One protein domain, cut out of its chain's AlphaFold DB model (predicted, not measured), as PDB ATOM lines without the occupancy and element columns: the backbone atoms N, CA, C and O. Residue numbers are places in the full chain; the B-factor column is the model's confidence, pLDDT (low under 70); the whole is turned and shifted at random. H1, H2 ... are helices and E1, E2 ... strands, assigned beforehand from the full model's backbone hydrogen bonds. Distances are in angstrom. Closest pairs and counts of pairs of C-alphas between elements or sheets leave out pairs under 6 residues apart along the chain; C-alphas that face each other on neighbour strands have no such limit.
ATOM      1  N   TYR A 232     -20.001 -81.157  54.171       83.81
ATOM      2  CA  TYR A 232     -20.878 -81.917  55.055       83.81
ATOM      3  C   TYR A 232     -22.307 -81.828  54.532       83.81
ATOM      4  O   TYR A 232     -22.876 -80.742  54.442       83.81
ATOM      5  N   LEU A 233     -22.885 -82.983  54.216       82.81
ATOM      6  CA  LEU A 233     -24.256 -83.129  53.735       82.81
ATOM      7  C   LEU A 233     -25.026 -84.052  54.690       82.81
ATOM      8  O   LEU A 233     -24.417 -84.759  55.498       82.81
ATOM      9  N   LEU A 234     -26.361 -84.038  54.613       83.50
ATOM     10  CA  LEU A 234     -27.245 -84.936  55.380       83.50
ATOM     11  C   LEU A 234     -26.981 -84.909  56.901       83.50
ATOM     12  O   LEU A 234     -26.939 -85.946  57.569       83.50
ATOM     13  N   ASP A 235     -26.743 -83.708  57.433       82.00
ATOM     14  CA  ASP A 235     -26.448 -83.435  58.847       82.00
ATOM     15  C   ASP A 235     -25.245 -84.207  59.423       82.00
ATOM     16  O   ASP A 235     -25.126 -84.374  60.636       82.00
ATOM     17  N   GLY A 236     -24.339 -84.698  58.570       70.62
ATOM     18  CA  GLY A 236     -23.152 -85.431  59.013       70.62
ATOM     19  C   GLY A 236     -23.461 -86.785  59.662       70.62
ATOM     20  O   GLY A 236     -22.662 -87.267  60.466       70.62
ATOM     21  N   LYS A 237     -24.600 -87.415  59.340       72.12
ATOM     22  CA  LYS A 237     -24.906 -88.785  59.780       72.12
ATOM     23  C   LYS A 237     -23.914 -89.764  59.147       72.12
ATOM     24  O   LYS A 237     -23.941 -89.999  57.943       72.12
ATOM     25  N   LEU A 238     -23.040 -90.344  59.965       67.81
ATOM     26  CA  LEU A 238     -21.992 -91.274  59.539       67.81
ATOM     27  C   LEU A 238     -22.186 -92.658  60.174       67.81
ATOM     28  O   LEU A 238     -22.874 -92.799  61.182       67.81
ATOM     29  N   ASN A 239     -21.519 -93.663  59.598       74.62
ATOM     30  CA  ASN A 239     -21.399 -95.024  60.140       74.62
ATOM     31  C   ASN A 239     -22.710 -95.837  60.223       74.62
ATOM     32  O   ASN A 239     -22.921 -96.602  61.163       74.62
ATOM     33  N   LEU A 240     -23.593 -95.690  59.233       83.50
ATOM     34  CA  LEU A 240     -24.784 -96.533  59.082       83.50
ATOM     35  C   LEU A 240     -24.503 -97.712  58.127       83.50
ATOM     36  O   LEU A 240     -23.758 -97.531  57.160       83.50
ATOM     37  N   PRO A 241     -25.115 -98.896  58.336       88.44
ATOM     38  CA  PRO A 241     -24.921-100.093  57.508       88.44
ATOM     39  C   PRO A 241     -25.646-100.018  56.147       88.44
ATOM     40  O   PRO A 241     -26.324-100.965  55.745       88.44
ATOM     41  N   ILE A 242     -25.541 -98.888  55.444       91.56
ATOM     42  CA  ILE A 242     -26.275 -98.582  54.205       91.56
ATOM     43  C   ILE A 242     -25.386 -98.531  52.956       91.56
ATOM     44  O   ILE A 242     -25.895 -98.300  51.862       91.56
ATOM     45  N   ALA A 243     -24.070 -98.728  53.088       91.38
ATOM     46  CA  ALA A 243     -23.121 -98.518  51.994       91.38
ATOM     47  C   ALA A 243     -23.424 -99.414  50.780       91.38
ATOM     48  O   ALA A 243     -23.439 -98.929  49.651       91.38
ATOM     49  N   GLU A 244     -23.728-100.696  51.009       93.44
ATOM     50  CA  GLU A 244     -24.130-101.641  49.956       93.44
ATOM     51  C   GLU A 244     -25.402-101.183  49.224       93.44
ATOM     52  O   GLU A 244     -25.434-101.195  47.995       93.44
ATOM     53  N   THR A 245     -26.414-100.709  49.960       94.19
ATOM     54  CA  THR A 245     -27.670-100.193  49.394       94.19
ATOM     55  C   THR A 245     -27.424 -98.987  48.492       94.19
ATOM     56  O   THR A 245     -27.943 -98.932  47.376       94.19
ATOM     57  N   VAL A 246     -26.607 -98.036  48.955       94.50
ATOM     58  CA  VAL A 246     -26.253 -96.842  48.180       94.50
ATOM     59  C   VAL A 246     -25.475 -97.234  46.925       94.50
ATOM     60  O   VAL A 246     -25.834 -96.806  45.833       94.50
ATOM     61  N   ALA A 247     -24.459 -98.094  47.039       95.31
ATOM     62  CA  ALA A 247     -23.694 -98.558  45.882       95.31
ATOM     63  C   ALA A 247     -24.568 -99.316  44.868       95.31
ATOM     64  O   ALA A 247     -24.403 -99.129  43.662       95.31
ATOM     65  N   GLY A 248     -25.523-100.124  45.342       95.25
ATOM     66  CA  GLY A 248     -26.471-100.859  44.506       95.25
ATOM     67  C   GLY A 248     -27.361 -99.957  43.648       95.25
ATOM     68  O   GLY A 248     -27.665-100.322  42.511       95.25
ATOM     69  N   TYR A 249     -27.706 -98.752  44.123       94.69
ATOM     70  CA  TYR A 249     -28.442 -97.749  43.333       94.69
ATOM     71  C   TYR A 249     -27.708 -97.371  42.035       94.69
ATOM     72  O   TYR A 249     -28.338 -97.145  41.006       94.69
ATOM     73  N   PHE A 250     -26.374 -97.394  42.061       95.44
ATOM     74  CA  PHE A 250     -25.505 -97.093  40.920       95.44
ATOM     75  C   PHE A 250     -25.000 -98.350  40.192       95.44
ATOM     76  O   PHE A 250     -24.027 -98.288  39.440       95.44
ATOM     77  N   GLY A 251     -25.612 -99.515  40.438       93.94
ATOM     78  CA  GLY A 251     -25.178-100.793  39.863       93.94
ATOM     79  C   GLY A 251     -23.841-101.311  40.410       93.94
ATOM     80  O   GLY A 251     -23.211-102.164  39.785       93.94
ATOM     81  N   GLY A 252     -23.385-100.776  41.545       95.38
ATOM     82  CA  GLY A 252     -22.235-101.268  42.294       95.38
ATOM     83  C   GLY A 252     -22.613-102.324  43.331       95.38
ATOM     84  O   GLY A 252     -23.659-102.965  43.255       95.38
ATOM     85  N   GLY A 253     -21.743-102.500  44.323       91.69
ATOM     86  CA  GLY A 253     -21.953-103.449  45.411       91.69
ATOM     87  C   GLY A 253     -20.841-103.392  46.455       91.69
ATOM     88  O   GLY A 253     -19.916-102.580  46.364       91.69
ATOM     89  N   GLY A 254     -20.939-104.248  47.466       91.12
ATOM     90  CA  GLY A 254     -19.962-104.341  48.546       91.12
ATOM     91  C   GLY A 254     -20.605-104.806  49.843       91.12
ATOM     92  O   GLY A 254     -21.577-105.550  49.824       91.12
ATOM     93  N   HIS A 255     -20.058-104.357  50.967       88.62
ATOM     94  CA  HIS A 255     -20.545-104.680  52.301       88.62
ATOM     95  C   HIS A 255     -21.285-103.497  52.930       88.62
ATOM     96  O   HIS A 255     -21.100-102.339  52.554       88.62
ATOM     97  N   LYS A 256     -22.073-103.787  53.969       86.31
ATOM     98  CA  LYS A 256     -22.931-102.827  54.686       86.31
ATOM     99  C   LYS A 256     -22.247-101.512  55.086       86.31
ATOM    100  O   LYS A 256     -22.896-100.475  55.050       86.31
ATOM    101  N   TYR A 257     -20.961-101.538  55.433       86.44
ATOM    102  CA  TYR A 257     -20.202-100.350  55.855       86.44
ATOM    103  C   TYR A 257     -19.147 -99.885  54.840       86.44
ATOM    104  O   TYR A 257     -18.532 -98.839  55.032       86.44
ATOM    105  N   ALA A 258     -18.920-100.645  53.768       88.44
ATOM    106  CA  ALA A 258     -17.906-100.344  52.766       88.44
ATOM    107  C   ALA A 258     -18.311-100.948  51.419       88.44
ATOM    108  O   ALA A 258     -18.285-102.165  51.233       88.44
ATOM    109  N   ALA A 259     -18.675-100.089  50.476       91.75
ATOM    110  CA  ALA A 259     -19.095-100.479  49.140       91.75
ATOM    111  C   ALA A 259     -18.643 -99.435  48.116       91.75
ATOM    112  O   ALA A 259     -18.233 -98.331  48.480       91.75
ATOM    113  N   GLY A 260     -18.706 -99.786  46.835       93.88
ATOM    114  CA  GLY A 260     -18.286 -98.896  45.761       93.88
ATOM    115  C   GLY A 260     -19.016 -99.158  44.453       93.88
ATOM    116  O   GLY A 260     -19.571-100.231  44.219       93.88
ATOM    117  N   PHE A 261     -18.993 -98.157  43.582       95.12
ATOM    118  CA  PHE A 261     -19.554 -98.216  42.238       95.12
ATOM    119  C   PHE A 261     -18.650 -97.462  41.258       95.12
ATOM    120  O   PHE A 261     -17.721 -96.754  41.655       95.12
ATOM    121  N   ARG A 262     -18.908 -97.632  39.961       94.19
ATOM    122  CA  ARG A 262     -18.294 -96.828  38.901       94.19
ATOM    123  C   ARG A 262     -19.394 -96.087  38.166       94.19
ATOM    124  O   ARG A 262     -20.362 -96.708  37.746       94.19
ATOM    125  N   ALA A 263     -19.200 -94.792  37.975       91.88
ATOM    126  CA  ALA A 263     -20.082 -93.955  37.183       91.88
ATOM    127  C   ALA A 263     -19.317 -93.336  36.012       91.88
ATOM    128  O   ALA A 263     -18.102 -93.140  36.086       91.88
ATOM    129  N   TYR A 264     -20.040 -93.040  34.935       92.19
ATOM    130  CA  TYR A 264     -19.489 -92.461  33.704       92.19
ATOM    131  C   TYR A 264     -20.091 -91.086  33.378       92.19
ATOM    132  O   TYR A 264     -19.815 -90.526  32.319       92.19
ATOM    133  N   GLU A 265     -20.924 -90.552  34.269       91.81
ATOM    134  CA  GLU A 265     -21.573 -89.253  34.111       91.81
ATOM    135  C   GLU A 265     -20.699 -88.106  34.643       91.81
ATOM    136  O   GLU A 265     -19.593 -88.316  35.149       91.81
ATOM    137  N   GLN A 266     -21.182 -86.867  34.511       94.81
ATOM    138  CA  GLN A 266     -20.480 -85.699  35.044       94.81
ATOM    139  C   GLN A 266     -20.451 -85.713  36.576       94.81
ATOM    140  O   GLN A 266     -21.410 -86.127  37.223       94.81
ATOM    141  N   TYR A 267     -19.348 -85.217  37.147       89.94
ATOM    142  CA  TYR A 267     -19.090 -85.248  38.589       89.94
ATOM    143  C   TYR A 267     -20.233 -84.641  39.415       89.94
ATOM    144  O   TYR A 267     -20.739 -85.303  40.315       89.94
ATOM    145  N   ASP A 268     -20.691 -83.436  39.068       91.81
ATOM    146  CA  ASP A 268     -21.738 -82.737  39.827       91.81
ATOM    147  C   ASP A 268     -23.083 -83.482  39.801       91.81
ATOM    148  O   ASP A 268     -23.807 -83.495  40.799       91.81
ATOM    149  N   THR A 269     -23.403 -84.146  38.684       93.88
ATOM    150  CA  THR A 269     -24.595 -85.000  38.571       93.88
ATOM    151  C   THR A 269     -24.491 -86.184  39.526       93.88
ATOM    152  O   THR A 269     -25.387 -86.388  40.343       93.88
ATOM    153  N   ILE A 270     -23.363 -86.902  39.498       94.50
ATOM    154  CA  ILE A 270     -23.138 -88.068  40.361       94.50
ATOM    155  C   ILE A 270     -23.118 -87.691  41.837       94.50
ATOM    156  O   ILE A 270     -23.662 -88.429  42.651       94.50
ATOM    157  N   VAL A 271     -22.527 -86.552  42.206       91.62
ATOM    158  CA  VAL A 271     -22.538 -86.087  43.601       91.62
ATOM    159  C   VAL A 271     -23.970 -85.843  44.070       91.62
ATOM    160  O   VAL A 271     -24.338 -86.311  45.144       91.62
ATOM    161  N   LYS A 272     -24.798 -85.169  43.265       92.31
ATOM    162  CA  LYS A 272     -26.198 -84.919  43.619       92.31
ATOM    163  C   LYS A 272     -26.988 -86.220  43.773       92.31
ATOM    164  O   LYS A 272     -27.646 -86.414  44.791       92.31
ATOM    165  N   GLU A 273     -26.894 -87.119  42.801       94.56
ATOM    166  CA  GLU A 273     -27.592 -88.406  42.859       94.56
ATOM    167  C   GLU A 273     -27.117 -89.264  44.031       94.56
ATOM    168  O   GLU A 273     -27.923 -89.935  44.674       94.56
ATOM    169  N   LEU A 274     -25.817 -89.233  44.345       93.81
ATOM    170  CA  LEU A 274     -25.252 -89.948  45.488       93.81
ATOM    171  C   LEU A 274     -25.858 -89.447  46.798       93.81
ATOM    172  O   LEU A 274     -26.178 -90.256  47.670       93.81
ATOM    173  N   VAL A 275     -26.040 -88.134  46.935       92.31
ATOM    174  CA  VAL A 275     -26.672 -87.521  48.109       92.31
ATOM    175  C   VAL A 275     -28.135 -87.939  48.210       92.31
ATOM    176  O   VAL A 275     -28.544 -88.392  49.275       92.31
ATOM    177  N   ASP A 276     -28.888 -87.882  47.110       93.62
ATOM    178  CA  ASP A 276     -30.302 -88.277  47.072       93.62
ATOM    179  C   ASP A 276     -30.484 -89.771  47.414       93.62
ATOM    180  O   ASP A 276     -31.334 -90.147  48.228       93.62
ATOM    181  N   ALA A 277     -29.648 -90.645  46.841       93.44
ATOM    182  CA  ALA A 277     -29.658 -92.078  47.130       93.44
ATOM    183  C   ALA A 277     -29.279 -92.371  48.590       93.44
ATOM    184  O   ALA A 277     -29.881 -93.238  49.229       93.44
ATOM    185  N   THR A 278     -28.305 -91.633  49.132       93.06
ATOM    186  CA  THR A 278     -27.884 -91.763  50.531       93.06
ATOM    187  C   THR A 278     -28.979 -91.295  51.485       93.06
ATOM    188  O   THR A 278     -29.283 -92.013  52.434       93.06
ATOM    189  N   ASP A 279     -29.627 -90.155  51.230       92.19
ATOM    190  CA  ASP A 279     -30.719 -89.634  52.067       92.19
ATOM    191  C   ASP A 279     -31.901 -90.607  52.133       92.19
ATOM    192  O   ASP A 279     -32.418 -90.930  53.209       92.19
ATOM    193  N   LYS A 280     -32.263 -91.170  50.975       91.75
ATOM    194  CA  LYS A 280     -33.278 -92.216  50.898       91.75
ATOM    195  C   LYS A 280     -32.880 -93.442  51.720       91.75
ATOM    196  O   LYS A 280     -33.677 -93.913  52.526       91.75
ATOM    197  N   ALA A 281     -31.650 -93.933  51.568       91.06
ATOM    198  CA  ALA A 281     -31.173 -95.098  52.309       91.06
ATOM    199  C   ALA A 281     -31.127 -94.855  53.831       91.06
ATOM    200  O   ALA A 281     -31.462 -95.752  54.604       91.06
ATOM    201  N   ILE A 282     -30.764 -93.645  54.273       89.81
ATOM    202  CA  ILE A 282     -30.815 -93.241  55.686       89.81
ATOM    203  C   ILE A 282     -32.259 -93.266  56.200       89.81
ATOM    204  O   ILE A 282     -32.519 -93.802  57.279       89.81
ATOM    205  N   THR A 283     -33.191 -92.690  55.440       87.62
ATOM    206  CA  THR A 283     -34.610 -92.604  55.811       87.62
ATOM    207  C   THR A 283     -35.255 -93.987  55.903       87.62
ATOM    208  O   THR A 283     -35.905 -94.308  56.905       87.62
ATOM    209  N   ASP A 284     -35.020 -94.833  54.900       87.31
ATOM    210  CA  ASP A 284     -35.517 -96.209  54.865       87.31
ATOM    211  C   ASP A 284     -34.946 -97.019  56.041       87.31
ATOM    212  O   ASP A 284     -35.691 -97.702  56.746       87.31
ATOM    213  N   HIS A 285     -33.648 -96.872  56.334       83.75
ATOM    214  CA  HIS A 285     -33.019 -97.545  57.469       83.75
ATOM    215  C   HIS A 285     -33.630 -97.121  58.815       83.75
ATOM    216  O   HIS A 285     -33.972 -97.980  59.630       83.75
ATOM    217  N   GLY A 286     -33.834 -95.816  59.029       75.94
ATOM    218  CA  GLY A 286     -34.450 -95.284  60.249       75.94
ATOM    219  C   GLY A 286     -35.894 -95.748  60.465       75.94
ATOM    220  O   GLY A 286     -36.296 -95.953  61.607       75.94
ATOM    221  N   THR A 287     -36.649 -95.976  59.387       63.47
ATOM    222  CA  THR A 287     -38.040 -96.466  59.440       63.47
ATOM    223  C   THR A 287     -38.117 -97.965  59.749       63.47
ATOM    224  O   THR A 287     -39.083 -98.432  60.341       63.47
ATOM    225  N   THR A 288     -37.096 -98.740  59.372       57.34
ATOM    226  CA  THR A 288     -37.021-100.186  59.661       57.34
ATOM    227  C   THR A 288     -36.468-100.531  61.046       57.34
ATOM    228  O   THR A 288     -36.603-101.672  61.482       57.34
ATOM    229  N   ALA A 289     -35.829 -99.576  61.727       53.91
ATOM    230  CA  ALA A 289     -35.210 -99.766  63.042       53.91
ATOM    231  C   ALA A 289     -36.120 -99.370  64.228       53.91
ATOM    232  O   ALA A 289     -35.706 -99.516  65.380       53.91
ATOM    233  N   SER A 290     -37.332 -98.868  63.952       40.22
ATOM    234  CA  SER A 290     -38.381 -98.506  64.921       40.22
ATOM    235  C   SER A 290     -39.499 -99.538  64.963       40.22
ATOM    236  O   SER A 290     -39.959 -99.860  66.079       40.22
TER     237      SER A 290
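AT A GLANCE: This is residues 232 to 290 of the 290 residues of a protein of Chloroflexi bacterium (UniProt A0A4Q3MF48). A tiny hairpin of two strands, E1 and E2, has the short helix H1 packed over one face, and the long helix H2 crosses H1 on the side away from the hairpin. H2 makes most of the length, and residues 264 to 269, of which 267 to 269 belong to H2, stick out at one end. The printed part has 59 residues, with two named helices and two named strands in the order H1, E1, E2, H2; the sheet, E1 - E2, is antiparallel and the class is mostly helix. The whole is compact, with a radius of gyration of the C-alphas of 11.4 A, yet elongated, spanning 37 by 23 by 15 A.

HOW THE PARTS SIT: Start at the hairpin of E1, residues 253 to 255, and E2, residues 258 to 260, antiparallel at 172 degrees. Look there for N 255 and O 258, 2.8 A apart, and N 253 and O 260, 3.1 A apart, both within hydrogen-bond range. Next find H1, residues 243 to 249; its closest C-alphas to E1 are those of Glu 244 and Gly 254, 5.2 A apart, and to E2 those of Glu 244 and Ala 259, also 5.2 A. H2, residues 267 to 288, touches H1 with residues 274 to 281 alone, the closest C-alphas being those of Val 246 and Thr 278, 5.8 A apart. The two helices run opposite ways at a steep tilt of 62 degrees. E1 and H2 are apart. In H1 and H2 every O i to N i+4 pair is within hydrogen-bond range.

IN THESE COORDINATES: Find C-alpha 243 at (-23.121, -98.518, 51.994); from there H1 runs 10.2 A. E1 measures 7.1 A and E2 7.2 A. H2 runs 31.4 A from C-alpha 267 at (-19.090, -85.248, 38.589) to C-alpha 288 at (-37.021, -100.186, 59.661).

THE WHOLE: The C-alphas farthest apart, of Gln 266 and Ser 290, are 37.1 A apart. The printed part has no cut and no long link. The pLDDT is under 70 at residue 238 and residues 287 to 290.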